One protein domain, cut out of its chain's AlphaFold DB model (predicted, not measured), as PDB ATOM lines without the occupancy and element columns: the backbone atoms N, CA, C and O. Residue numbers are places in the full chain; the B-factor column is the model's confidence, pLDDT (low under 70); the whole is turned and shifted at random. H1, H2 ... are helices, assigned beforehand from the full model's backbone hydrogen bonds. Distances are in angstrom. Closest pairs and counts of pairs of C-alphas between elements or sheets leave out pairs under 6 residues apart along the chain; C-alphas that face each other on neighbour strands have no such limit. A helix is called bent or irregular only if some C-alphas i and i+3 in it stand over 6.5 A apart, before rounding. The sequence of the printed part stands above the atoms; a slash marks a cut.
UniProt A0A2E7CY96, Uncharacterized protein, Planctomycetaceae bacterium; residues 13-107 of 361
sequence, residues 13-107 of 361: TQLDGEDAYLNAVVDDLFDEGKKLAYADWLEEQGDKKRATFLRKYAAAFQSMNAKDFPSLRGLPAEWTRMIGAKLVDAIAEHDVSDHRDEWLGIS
ATOM      1  N   THR A  13     149.688 193.274 227.074       97.56
ATOM      2  CA  THR A  13     149.883 191.977 227.742       97.56
ATOM      3  C   THR A  13     149.909 190.829 226.731       97.56
ATOM      4  O   THR A  13     149.091 190.782 225.814       97.56
ATOM      5  N   GLN A  14     150.821 189.880 226.919       96.75
ATOM      6  CA  GLN A  14     151.093 188.736 226.042       96.75
ATOM      7  C   GLN A  14     151.047 187.387 226.783       96.75
ATOM      8  O   GLN A  14     150.965 186.343 226.139       96.75
ATOM      9  N   LEU A  15     151.134 187.395 228.116       97.62
ATOM     10  CA  LEU A  15     151.174 186.212 228.976       97.62
ATOM     11  C   LEU A  15     150.043 186.247 230.015       97.62
ATOM     12  O   LEU A  15     149.609 187.314 230.449       97.62
ATOM     13  N   ASP A  16     149.601 185.071 230.460       96.75
ATOM     14  CA  ASP A  16     148.593 184.952 231.519       96.75
ATOM     15  C   ASP A  16     149.132 185.504 232.853       96.75
ATOM     16  O   ASP A  16     150.230 185.152 233.287       96.75
ATOM     17  N   GLY A  17     148.355 186.366 233.516       96.81
ATOM     18  CA  GLY A  17     148.731 187.011 234.786       96.81
ATOM     19  C   GLY A  17     149.729 188.170 234.658       96.81
ATOM     20  O   GLY A  17     150.188 188.703 235.669       96.81
ATOM     21  N   GLU A  18     150.079 188.567 233.431       98.25
ATOM     22  CA  GLU A  18     150.968 189.701 233.157       98.25
ATOM     23  C   GLU A  18     150.368 191.054 233.552       98.25
ATOM     24  O   GLU A  18     151.095 191.998 233.869       98.25
ATOM     25  N   ASP A  19     149.042 191.139 233.539       97.06
ATOM     26  CA  ASP A  19     148.264 192.336 233.826       97.06
ATOM     27  C   ASP A  19     148.655 192.959 235.166       97.06
ATOM     28  O   ASP A  19     148.924 194.152 235.213       97.06
ATOM     29  N   ALA A  20     148.800 192.173 236.236       97.62
ATOM     30  CA  ALA A  20     149.147 192.703 237.555       97.62
ATOM     31  C   ALA A  20     150.492 193.459 237.573       97.62
ATOM     32  O   ALA A  20     150.608 194.506 238.215       97.62
ATOM     33  N   TYR A  21     151.497 192.953 236.855       98.50
ATOM     34  CA  TYR A  21     152.828 193.563 236.802       98.50
ATOM     35  C   TYR A  21     152.872 194.753 235.851       98.50
ATOM     36  O   TYR A  21     153.447 195.789 236.191       98.50
ATOM     37  N   LEU A  22     152.234 194.631 234.683       98.38
ATOM     38  CA  LEU A  22     152.146 195.740 233.744       98.38
ATOM     39  C   LEU A  22     151.344 196.899 234.346       98.38
ATOM     40  O   LEU A  22     151.785 198.039 234.250       98.38
ATOM     41  N   ASN A  23     150.239 196.613 235.042       98.00
ATOM     42  CA  ASN A  23     149.440 197.612 235.750       98.00
ATOM     43  C   ASN A  23     150.295 198.405 236.737       98.00
ATOM     44  O   ASN A  23     150.248 199.627 236.734       98.00
ATOM     45  N   ALA A  24     151.118 197.720 237.538       98.19
ATOM     46  CA  ALA A  24     151.989 198.381 238.502       98.19
ATOM     47  C   ALA A  24     152.977 199.347 237.822       98.19
ATOM     48  O   ALA A  24     153.211 200.438 238.340       98.19
ATOM     49  N   VAL A  25     153.536 198.967 236.668       98.38
ATOM     50  CA  VAL A  25     154.430 199.837 235.887       98.38
ATOM     51  C   VAL A  25     153.677 201.016 235.271       98.38
ATOM     52  O   VAL A  25     154.173 202.132 235.323       98.38
ATOM     53  N   VAL A  26     152.491 200.791 234.705       97.88
ATOM     54  CA  VAL A  26     151.676 201.846 234.075       97.88
ATOM     55  C   VAL A  26     151.172 202.857 235.101       97.88
ATOM     56  O   VAL A  26     151.163 204.052 234.829       97.88
ATOM     57  N   ASP A  27     150.800 202.392 236.295       97.00
ATOM     58  CA  ASP A  27     150.337 203.249 237.389       97.00
ATOM     59  C   ASP A  27     151.460 204.155 237.932       97.00
ATOM     60  O   ASP A  27     151.186 205.122 238.642       97.00
ATOM     61  N   ASP A  28     152.725 203.831 237.638       97.38
ATOM     62  CA  ASP A  28     153.897 204.590 238.065       97.38
ATOM     63  C   ASP A  28     155.100 204.322 237.150       97.38
ATOM     64  O   ASP A  28     155.978 203.488 237.415       97.38
ATOM     65  N   LEU A  29     155.146 205.073 236.051       97.19
ATOM     66  CA  LEU A  29     156.191 204.955 235.040       97.19
ATOM     67  C   LEU A  29     157.571 205.419 235.532       97.19
ATOM     68  O   LEU A  29     158.551 205.206 234.817       97.19
ATOM     69  N   PHE A  30     157.699 205.950 236.751       94.81
ATOM     70  CA  PHE A  30     158.980 206.327 237.365       94.81
ATOM     71  C   PHE A  30     159.620 205.187 238.126       94.81
ATOM     72  O   PHE A  30     160.839 205.047 238.125       94.81
ATOM     73  N   ASP A  31     158.806 204.336 238.740       96.31
ATOM     74  CA  ASP A  31     159.295 203.334 239.673       96.31
ATOM     75  C   ASP A  31     160.097 202.245 238.943       96.31
ATOM     76  O   ASP A  31     159.570 201.375 238.237       96.31
ATOM     77  N   GLU A  32     161.420 202.321 239.073       95.81
ATOM     78  CA  GLU A  32     162.355 201.320 238.562       95.81
ATOM     79  C   GLU A  32     162.182 199.978 239.270       95.81
ATOM     80  O   GLU A  32     162.312 198.932 238.638       95.81
ATOM     81  N   GLY A  33     161.836 199.986 240.559       97.75
ATOM     82  CA  GLY A  33     161.578 198.780 241.337       97.75
ATOM     83  C   GLY A  33     160.424 197.972 240.753       97.75
ATOM     84  O   GLY A  33     160.558 196.761 240.578       97.75
ATOM     85  N   LYS A  34     159.331 198.633 240.352       98.12
ATOM     86  CA  LYS A  34     158.202 197.981 239.660       98.12
ATOM     87  C   LYS A  34     158.615 197.404 238.305       98.12
ATOM     88  O   LYS A  34     158.235 196.278 237.982       98.12
ATOM     89  N   LYS A  35     159.455 198.110 237.539       98.25
ATOM     90  CA  LYS A  35     159.996 197.602 236.260       98.25
ATOM     91  C   LYS A  35     160.909 196.393 236.457       98.25
ATOM     92  O   LYS A  35     160.839 195.449 235.674       98.25
ATOM     93  N   LEU A  36     161.751 196.401 237.490       98.56
ATOM     94  CA  LEU A  36     162.644 195.289 237.816       98.56
ATOM     95  C   LEU A  36     161.864 194.072 238.324       98.56
ATOM     96  O   LEU A  36     162.117 192.968 237.852       98.56
ATOM     97  N   ALA A  37     160.864 194.271 239.187       98.62
ATOM     98  CA  ALA A  37     159.973 193.200 239.628       98.62
ATOM     99  C   ALA A  37     159.227 192.560 238.444       98.62
ATOM    100  O   ALA A  37     159.129 191.336 238.350       98.62
ATOM    101  N   TYR A  38     158.756 193.375 237.496       98.69
ATOM    102  CA  TYR A  38     158.150 192.876 236.265       98.69
ATOM    103  C   TYR A  38     159.157 192.124 235.380       98.69
ATOM    104  O   TYR A  38     158.832 191.080 234.816       98.69
ATOM    105  N   ALA A  39     160.400 192.602 235.285       98.81
ATOM    106  CA  ALA A  39     161.457 191.903 234.562       98.81
ATOM    107  C   ALA A  39     161.776 190.526 235.168       98.81
ATOM    108  O   ALA A  39     161.960 189.566 234.418       98.81
ATOM    109  N   ASP A  40     161.821 190.418 236.498       98.75
ATOM    110  CA  ASP A  40     162.034 189.150 237.203       98.75
ATOM    111  C   ASP A  40     160.900 188.165 236.900       98.75
ATOM    112  O   ASP A  40     161.159 187.041 236.468       98.75
ATOM    113  N   TRP A  41     159.648 188.621 236.993       98.69
ATOM    114  CA  TRP A  41     158.489 187.805 236.636       98.69
ATOM    115  C   TRP A  41     158.514 187.350 235.166       98.69
ATOM    116  O   TRP A  41     158.287 186.174 234.880       98.69
ATOM    117  N   LEU A  42     158.841 188.240 234.220       98.75
ATOM    118  CA  LEU A  42     158.963 187.888 232.798       98.75
ATOM    119  C   LEU A  42     160.014 186.798 232.568       98.75
ATOM    120  O   LEU A  42     159.802 185.892 231.763       98.75
ATOM    121  N   GLU A  43     161.144 186.862 233.274       98.69
ATOM    122  CA  GLU A  43     162.179 185.834 233.191       98.69
ATOM    123  C   GLU A  43     161.712 184.492 233.769       98.69
ATOM    124  O   GLU A  43     161.987 183.454 233.161       98.69
ATOM    125  N   GLU A  44     160.965 184.505 234.877       98.50
ATOM    126  CA  GLU A  44     160.335 183.310 235.455       98.50
ATOM    127  C   GLU A  44     159.336 182.656 234.488       98.50
ATOM    128  O   GLU A  44     159.300 181.428 234.389       98.50
ATOM    129  N   GLN A  45     158.593 183.453 233.708       98.50
ATOM    130  CA  GLN A  45     157.714 182.956 232.636       98.50
ATOM    131  C   GLN A  45     158.470 182.537 231.359       98.50
ATOM    132  O   GLN A  45     157.866 182.080 230.389       98.50
ATOM    133  N   GLY A  46     159.798 182.675 231.332       98.38
ATOM    134  CA  GLY A  46     160.642 182.305 230.196       98.38
ATOM    135  C   GLY A  46     160.810 183.392 229.127       98.38
ATOM    136  O   GLY A  46     161.536 183.170 228.153       98.38
ATOM    137  N   ASP A  47     160.237 184.584 229.306       98.50
ATOM    138  CA  ASP A  47     160.398 185.732 228.405       98.50
ATOM    139  C   ASP A  47     161.666 186.537 228.722       98.50
ATOM    140  O   ASP A  47     161.671 187.708 229.117       98.50
ATOM    141  N   LYS A  48     162.807 185.881 228.505       98.44
ATOM    142  CA  LYS A  48     164.132 186.462 228.752       98.44
ATOM    143  C   LYS A  48     164.391 187.723 227.934       98.44
ATOM    144  O   LYS A  48     165.206 188.554 228.338       98.44
ATOM    145  N   LYS A  49     163.742 187.863 226.770       98.50
ATOM    146  CA  LYS A  49     163.952 188.998 225.869       98.50
ATOM    147  C   LYS A  49     163.379 190.275 226.479       98.50
ATOM    148  O   LYS A  49     164.130 191.243 226.611       98.50
ATOM    149  N   ARG A  50     162.099 190.274 226.874       98.69
ATOM    150  CA  ARG A  50     161.467 191.441 227.511       98.69
ATOM    151  C   ARG A  50     162.045 191.718 228.899       98.69
ATOM    152  O   ARG A  50     162.319 192.874 229.206       98.69
ATOM    153  N   ALA A  51     162.370 190.677 229.668       98.75
ATOM    154  CA  ALA A  51     163.065 190.822 230.950       98.75
ATOM    155  C   ALA A  51     164.425 191.535 230.811       98.75
ATOM    156  O   ALA A  51     164.703 192.524 231.488       98.75
ATOM    157  N   THR A  52     165.276 191.074 229.884       98.62
ATOM    158  CA  THR A  52     166.589 191.697 229.629       98.62
ATOM    159  C   THR A  52     166.443 193.139 229.155       98.62
ATOM    160  O   THR A  52     167.236 193.995 229.549       98.62
ATOM    161  N   PHE A  53     165.446 193.409 228.306       98.62
ATOM    162  CA  PHE A  53     165.140 194.764 227.866       98.62
ATOM    163  C   PHE A  53     164.800 195.668 229.056       98.62
ATOM    164  O   PHE A  53     165.468 196.681 229.226       98.62
ATOM    165  N   LEU A  54     163.844 195.282 229.911       98.44
ATOM    166  CA  LEU A  54     163.409 196.101 231.047       98.44
ATOM    167  C   LEU A  54     164.543 196.424 232.020       98.44
ATOM    168  O   LEU A  54     164.632 197.554 232.483       98.44
ATOM    169  N   ARG A  55     165.445 195.474 232.296       98.44
ATOM    170  CA  ARG A  55     166.598 195.729 233.180       98.44
ATOM    171  C   ARG A  55     167.558 196.761 232.595       98.44
ATOM    172  O   ARG A  55     168.024 197.641 233.310       98.44
ATOM    173  N   LYS A  56     167.843 196.665 231.293       98.19
ATOM    174  CA  LYS A  56     168.675 197.657 230.594       98.19
ATOM    175  C   LYS A  56     167.982 199.012 230.517       98.19
ATOM    176  O   LYS A  56     168.625 200.026 230.736       98.19
ATOM    177  N   TYR A  57     166.683 199.006 230.236       98.12
ATOM    178  CA  TYR A  57     165.856 200.201 230.177       98.12
ATOM    179  C   TYR A  57     165.819 200.919 231.531       98.12
ATOM    180  O   TYR A  57     166.108 202.106 231.581       98.12
ATOM    181  N   ALA A  58     165.583 200.201 232.635       97.06
ATOM    182  CA  ALA A  58     165.614 200.764 233.985       97.06
ATOM    183  C   ALA A  58     166.989 201.359 234.341       97.06
ATOM    184  O   ALA A  58     167.056 202.432 234.923       97.06
ATOM    185  N   ALA A  59     168.087 200.710 233.937       96.19
ATOM    186  CA  ALA A  59     169.428 201.259 234.140       96.19
ATOM    187  C   ALA A  59     169.683 202.541 233.316       96.19
ATOM    188  O   ALA A  59     170.298 203.476 233.822       96.19
ATOM    189  N   ALA A  60     169.213 202.594 232.064       96.62
ATOM    190  CA  ALA A  60     169.352 203.760 231.184       96.62
ATOM    191  C   ALA A  60     168.441 204.933 231.592       96.62
ATOM    192  O   ALA A  60     168.807 206.094 231.419       96.62
ATOM    193  N   PHE A  61     167.286 204.637 232.194       95.06
ATOM    194  CA  PHE A  61     166.314 205.628 232.661       95.06
ATOM    195  C   PHE A  61     166.928 206.661 233.624       95.06
ATOM    196  O   PHE A  61     166.514 207.817 233.637       95.06
ATOM    197  N   GLN A  62     167.954 206.275 234.389       91.75
ATOM    198  CA  GLN A  62     168.665 207.177 235.300       91.75
ATOM    199  C   GLN A  62     169.571 208.181 234.583       91.75
ATOM    200  O   GLN A  62     169.686 209.318 235.036       91.75
ATOM    201  N   SER A  63     170.246 207.770 233.503       93.50
ATOM    202  CA  SER A  63     171.180 208.648 232.786       93.50
ATOM    203  C   SER A  63     170.473 209.564 231.797       93.50
ATOM    204  O   SER A  63     171.015 210.621 231.479       93.50
ATOM    205  N   MET A  64     169.299 209.150 231.301       95.44
ATOM    206  CA  MET A  64     168.547 209.830 230.240       95.44
ATOM    207  C   MET A  64     169.371 210.125 228.979       95.44
ATOM    208  O   MET A  64     169.030 210.972 228.163       95.44
ATOM    209  N   ASN A  65     170.461 209.389 228.780       96.00
ATOM    210  CA  ASN A  65     171.264 209.485 227.578       96.00
ATOM    211  C   ASN A  65     170.671 208.551 226.522       96.00
ATOM    212  O   ASN A  65     170.706 207.332 226.692       96.00
ATOM    213  N   ALA A  66     170.195 209.115 225.407       96.00
ATOM    214  CA  ALA A  66     169.596 208.376 224.288       96.00
ATOM    215  C   ALA A  66     170.414 207.137 223.859       96.00
ATOM    216  O   ALA A  66     169.876 206.091 223.517       96.00
ATOM    217  N   LYS A  67     171.751 207.211 223.938       96.44
ATOM    218  CA  LYS A  67     172.649 206.116 223.526       96.44
ATOM    219  C   LYS A  67     172.682 204.930 224.490       96.44
ATOM    220  O   LYS A  67     173.153 203.861 224.098       96.44
ATOM    221  N   ASP A  68     172.237 205.123 225.726       96.94
ATOM    222  CA  ASP A  68     172.225 204.084 226.754       96.94
ATOM    223  C   ASP A  68     170.952 203.226 226.671       96.94
ATOM    224  O   ASP A  68     170.947 202.083 227.145       96.94
ATOM    225  N   PHE A  69     169.884 203.730 226.034       97.44
ATOM    226  CA  PHE A  69     168.629 203.001 225.906       97.44
ATOM    227  C   PHE A  69     168.775 201.756 225.010       97.44
ATOM    228  O   PHE A  69     169.383 201.788 223.934       97.44
ATOM    229  N   PRO A  70     168.246 200.594 225.442       98.00
ATOM    230  CA  PRO A  70     168.294 199.378 224.642       98.00
ATOM    231  C   PRO A  70     167.386 199.485 223.409       98.00
ATOM    232  O   PRO A  70     166.286 200.018 223.470       98.00
ATOM    233  N   SER A  71     167.797 198.870 222.296       97.50
ATOM    234  CA  SER A  71     166.987 198.855 221.070       97.50
ATOM    235  C   SER A  71     165.605 198.220 221.276       97.50
ATOM    236  O   SER A  71     165.494 197.095 221.769       97.50
ATOM    237  N   LEU A  72     164.568 198.890 220.764       96.81
ATOM    238  CA  LEU A  72     163.183 198.403 220.731       96.81
ATOM    239  C   LEU A  72     162.933 197.301 219.680       96.81
ATOM    240  O   LEU A  72     161.838 196.741 219.585       96.81
ATOM    241  N   ARG A  73     163.929 196.972 218.843       97.00
ATOM    242  CA  ARG A  73     163.738 196.124 217.659       97.00
ATOM    243  C   ARG A  73     163.233 194.717 218.008       97.00
ATOM    244  O   ARG A  73     163.899 193.904 218.656       97.00
ATOM    245  N   GLY A  74     162.076 194.380 217.441       96.62
ATOM    246  CA  GLY A  74     161.450 193.063 217.558       96.62
ATOM    247  C   GLY A  74     160.782 192.806 218.909       96.62
ATOM    248  O   GLY A  74     160.606 191.641 219.267       96.62
ATOM    249  N   LEU A  75     160.494 193.849 219.682       98.00
ATOM    250  CA  LEU A  75     159.586 193.790 220.827       98.00
ATOM    251  C   LEU A  75     158.161 194.149 220.357       98.00
ATOM    252  O   LEU A  75     158.038 194.858 219.354       98.00
ATOM    253  N   PRO A  76     157.098 193.668 221.028       97.50
ATOM    254  CA  PRO A  76     155.728 194.072 220.706       97.50
ATOM    255  C   PRO A  76     155.546 195.584 220.889       97.50
ATOM    256  O   PRO A  76     155.950 196.134 221.916       97.50
ATOM    257  N   ALA A  77     154.960 196.263 219.901       95.81
ATOM    258  CA  ALA A  77     154.899 197.724 219.871       95.81
ATOM    259  C   ALA A  77     154.045 198.284 221.018       95.81
ATOM    260  O   ALA A  77     154.483 199.183 221.734       95.81
ATOM    261  N   GLU A  78     152.872 197.697 221.226       96.56
ATOM    262  CA  GLU A  78     151.897 198.030 222.265       96.56
ATOM    263  C   GLU A  78     152.526 197.920 223.652       96.56
ATOM    264  O   GLU A  78     152.447 198.842 224.459       96.56
ATOM    265  N   TRP A  79     153.252 196.826 223.891       98.31
ATOM    266  CA  TRP A  79     153.981 196.619 225.138       98.31
ATOM    267  C   TRP A  79     155.028 197.713 225.373       98.31
ATOM    268  O   TRP A  79     155.068 198.289 226.456       98.31
ATOM    269  N   THR A  80     155.840 198.050 224.359       98.06
ATOM    270  CA  THR A  80     156.873 199.098 224.496       98.06
ATOM    271  C   THR A  80     156.303 200.498 224.720       98.06
ATOM    272  O   THR A  80     156.917 201.284 225.441       98.06
ATOM    273  N   ARG A  81     155.142 200.818 224.131       96.56
ATOM    274  CA  ARG A  81     154.424 202.075 224.397       96.56
ATOM    275  C   ARG A  81     153.957 202.112 225.845       96.56
ATOM    276  O   ARG A  81     154.207 203.081 226.550       96.56
ATOM    277  N   MET A  82     153.342 201.022 226.293       97.94
ATOM    278  CA  MET A  82     152.662 200.970 227.577       97.94
ATOM    279  C   MET A  82     153.608 201.032 228.781       97.94
ATOM    280  O   MET A  82     153.296 201.673 229.774       97.94
ATOM    281  N   ILE A  83     154.808 200.451 228.686       98.19
ATOM    282  CA  ILE A  83     155.851 200.616 229.721       98.19
ATOM    283  C   ILE A  83     156.565 201.984 229.662       98.19
ATOM    284  O   ILE A  83     157.575 202.180 230.342       98.19
ATOM    285  N   GLY A  84     156.109 202.896 228.796       97.75
ATOM    286  CA  GLY A  84     156.680 204.226 228.587       97.75
ATOM    287  C   GLY A  84     157.984 204.255 227.787       97.75
ATOM    288  O   GLY A  84     158.535 205.332 227.585       97.75
ATOM    289  N   ALA A  85     158.486 203.115 227.298       97.94
ATOM    290  CA  ALA A  85     159.819 203.048 226.695       97.94
ATOM    291  C   ALA A  85     159.955 203.935 225.456       97.94
ATOM    292  O   ALA A  85     160.949 204.635 225.331       97.94
ATOM    293  N   LYS A  86     158.946 203.954 224.576       96.94
ATOM    294  CA  LYS A  86     158.958 204.838 223.399       96.94
ATOM    295  C   LYS A  86     158.931 206.322 223.759       96.94
ATOM    296  O   LYS A  86     159.606 207.109 223.110       96.94
ATOM    297  N   LEU A  87     158.143 206.687 224.768       97.12
ATOM    298  CA  LEU A  87     158.016 208.069 225.218       97.12
ATOM    299  C   LEU A  87     159.332 208.560 225.831       97.12
ATOM    300  O   LEU A  87     159.809 209.632 225.490       97.12
ATOM    301  N   VAL A  88     159.964 207.749 226.677       97.69
ATOM    302  CA  VAL A  88     161.244 208.096 227.313       97.69
ATOM    303  C   VAL A  88     162.395 208.154 226.316       97.69
ATOM    304  O   VAL A  88     163.225 209.052 226.414       97.69
ATOM    305  N   ASP A  89     162.434 207.227 225.358       97.06
ATOM    306  CA  ASP A  89     163.418 207.241 224.270       97.06
ATOM    307  C   ASP A  89     163.296 208.544 223.461       97.06
ATOM    308  O   ASP A  89     164.279 209.257 223.284       97.06
ATOM    309  N   ALA A  90     162.068 208.933 223.096       96.88
ATOM    310  CA  ALA A  90     161.802 210.196 222.412       96.88
ATOM    311  C   ALA A  90     162.208 211.422 223.255       96.88
ATOM    312  O   ALA A  90     162.898 212.308 222.759       96.88
ATOM    313  N   ILE A  91     161.862 211.458 224.547       96.88
ATOM    314  CA  ILE A  91     162.275 212.531 225.473       96.88
ATOM    315  C   ILE A  91     163.804 212.698 225.498       96.88
ATOM    316  O   ILE A  91     164.315 213.820 225.496       96.88
ATOM    317  N   ALA A  92     164.537 211.583 225.539       97.38
ATOM    318  CA  ALA A  92     165.994 211.589 225.564       97.38
ATOM    319  C   ALA A  92     166.599 212.022 224.218       97.38
ATOM    320  O   ALA A  92     167.596 212.744 224.201       97.38
ATOM    321  N   GLU A  93     166.019 211.595 223.094       97.06
ATOM    322  CA  GLU A  93     166.492 211.950 221.750       97.06
ATOM    323  C   GLU A  93     166.304 213.438 221.417       97.06
ATOM    324  O   GLU A  93     167.158 214.014 220.738       97.06
ATOM    325  N   HIS A  94     165.250 214.069 221.941       96.25
ATOM    326  CA  HIS A  94     164.937 215.489 221.718       96.25
ATOM    327  C   HIS A  94     165.528 216.445 222.768       96.25
ATOM    328  O   HIS A  94     165.258 217.647 222.741       96.25
ATOM    329  N   ASP A  95     166.377 215.933 223.668       95.38
ATOM    330  CA  ASP A  95     167.083 216.710 224.703       95.38
ATOM    331  C   ASP A  95     166.127 217.505 225.619       95.38
ATOM    332  O   ASP A  95     166.339 218.679 225.918       95.38
ATOM    333  N   VAL A  96     165.037 216.855 226.046       94.62
ATOM    334  CA  VAL A  96     163.988 217.419 226.930       94.62
ATOM    335  C   VAL A  96     163.828 216.603 228.214       94.62
ATOM    336  O   VAL A  96     162.757 216.512 228.811       94.62
ATOM    337  N   SER A  97     164.927 216.001 228.673       95.62
ATOM    338  CA  SER A  97     164.945 215.090 229.827       95.62
ATOM    339  C   SER A  97     164.483 215.731 231.138       95.62
ATOM    340  O   SER A  97     163.951 215.028 231.996       95.62
ATOM    341  N   ASP A  98     164.615 217.053 231.275       93.00
ATOM    342  CA  ASP A  98     164.135 217.804 232.441       93.00
ATOM    343  C   ASP A  98     162.599 217.771 232.583       93.00
ATOM    344  O   ASP A  98     162.083 217.954 233.685       93.00
ATOM    345  N   HIS A  99     161.866 217.459 231.504       91.56
ATOM    346  CA  HIS A  99     160.402 217.327 231.489       91.56
ATOM    347  C   HIS A  99     159.907 215.880 231.626       91.56
ATOM    348  O   HIS A  99     158.703 215.630 231.682       91.56
ATOM    349  N   ARG A 100     160.816 214.901 231.723       94.06
ATOM    350  CA  ARG A 100     160.460 213.477 231.819       94.06
ATOM    351  C   ARG A 100     159.453 213.201 232.932       94.06
ATOM    352  O   ARG A 100     158.464 212.504 232.711       94.06
ATOM    353  N   ASP A 101     159.730 213.724 234.125       93.44
ATOM    354  CA  ASP A 101     158.939 213.441 235.326       93.44
ATOM    355  C   ASP A 101     157.523 214.009 235.248       93.44
ATOM    356  O   ASP A 101     156.562 213.466 235.783       93.44
ATOM    357  N   GLU A 102     157.385 215.090 234.512       91.12
ATOM    358  CA  GLU A 102     156.125 215.758 234.292       91.12
ATOM    359  C   GLU A 102     155.282 215.010 233.252       91.12
ATOM    360  O   GLU A 102     154.148 214.619 233.536       91.12
ATOM    361  N   TRP A 103     155.859 214.722 232.082       92.69
ATOM    362  CA  TRP A 103     155.144 214.098 230.965       92.69
ATOM    363  C   TRP A 103     154.751 212.652 231.243       92.69
ATOM    364  O   TRP A 103     153.630 212.243 230.940       92.69
ATOM    365  N   LEU A 104     155.622 211.873 231.887       94.81
ATOM    366  CA  LEU A 104     155.257 210.525 232.325       94.81
ATOM    367  C   LEU A 104     154.159 210.562 233.399       94.81
ATOM    368  O   LEU A 104     153.284 209.697 233.398       94.81
ATOM    369  N   GLY A 105     154.161 211.575 234.271       94.00
ATOM    370  CA  GLY A 105     153.234 211.694 235.399       94.00
ATOM    371  C   GLY A 105     151.820 212.076 234.977       94.00
ATOM    372  O   GLY A 105     150.859 211.803 235.695       94.00
ATOM    373  N   ILE A 106     151.692 212.676 233.796       92.62
ATOM    374  CA  ILE A 106     150.409 212.973 233.163       92.62
ATOM    375  C   ILE A 106     150.077 211.993 232.038       92.62
ATOM    376  O   ILE A 106     148.976 212.063 231.515       92.62
ATOM    377  N   SER A 107     150.955 211.077 231.641       95.12
ATOM    378  CA  SER A 107     150.637 210.150 230.552       95.12
ATOM    379  C   SER A 107     149.442 209.242 230.893       95.12
ATOM    380  O   SER A 107     149.184 208.926 232.056       95.12
TER     381      SER A 107
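AT A GLANCE: This is residues 13 to 107 of the 361 residues of an uncharacterized protein of Planctomycetaceae bacterium (UniProt A0A2E7CY96). Three helices, H1, H2 and H3, run back and forth as an angled strip with H2 at its bend; H4 lies over the open side of that strip, away from H2 and near H1, and H5 begins near H3 at Ala 85 and runs on past the end of the strip. H6 folds back on H5 to make a helical hairpin at one end of the longest axis, and the long link of residues 62 to 76 runs round the outside from H3 to H4. The printed part has 95 residues with six named helices, H1 to H6 in that order, and no named strand, and its class is all helix. It is compact, with a radius of gyration of the C-alphas of 12.5 A and spans of 36 by 25 by 21 A.

HOW THE PARTS SIT: Begin with the longest helix, H3, residues 48 to 61. It touches H2, residues 32 to 44, in a hairpin: look at Ala 39 and Ala 51, whose C-alphas are the closest at 4.1 A, with a shallow tilt of 14 degrees, opposite ways. With residues 34 to 38 alone, H2 touches H1, residues 19 to 26, also a hairpin, at a shallow tilt of 29 degrees; the closest C-alphas, of Tyr 21 and Tyr 38, are 5.4 A apart. H1 and H3 are apart. H5, residues 85 to 93, is close to H3 but not clearly touching, the closest C-alphas being those of Tyr 57 and Ala 85 at 7.5 A; the tilt of 37 degrees is only just steep. H5 touches H6, residues 97 to 106, in a third hairpin at a shallow tilt of 29 degrees, closest at the C-alphas of Ile 91 and Ser 97, 5.7 A apart. H4, residues 77 to 82, touches no helix, but is near H1, with the C-alphas of Val 26 and Met 82 closest at 6.6 A, and near H5. The packing is mostly aligned: the three touching pairs are at a shallow tilt. Every O i to N i+4 pair is within hydrogen-bond range in H1, H2, H3, H4 and H5; in H6 4 of 6 are.

IN THESE COORDINATES: Find C-alpha 48 at (164.132, 186.462, 228.752); from there H3 runs 19.7 A to C-alpha 61. H2 is 18.4 A long, H1 10.1 A, H4 8.7 A and H5 12.2 A. H1 begins at C-alpha 19, (148.264, 192.336, 233.826). H6, 15.1 A long, ends at C-alpha 106, (150.409, 212.973, 233.163); it is irregular, with C-alphas 98 and 101 7.4 A apart.

THE WHOLE: The two C-alphas farthest apart are those of Asp 16 and Asp 95, 37.4 A. The link from H3 to H4 is long, and the other links are tight. The printed part has no cut, and no printed residue is under 70 in pLDDT.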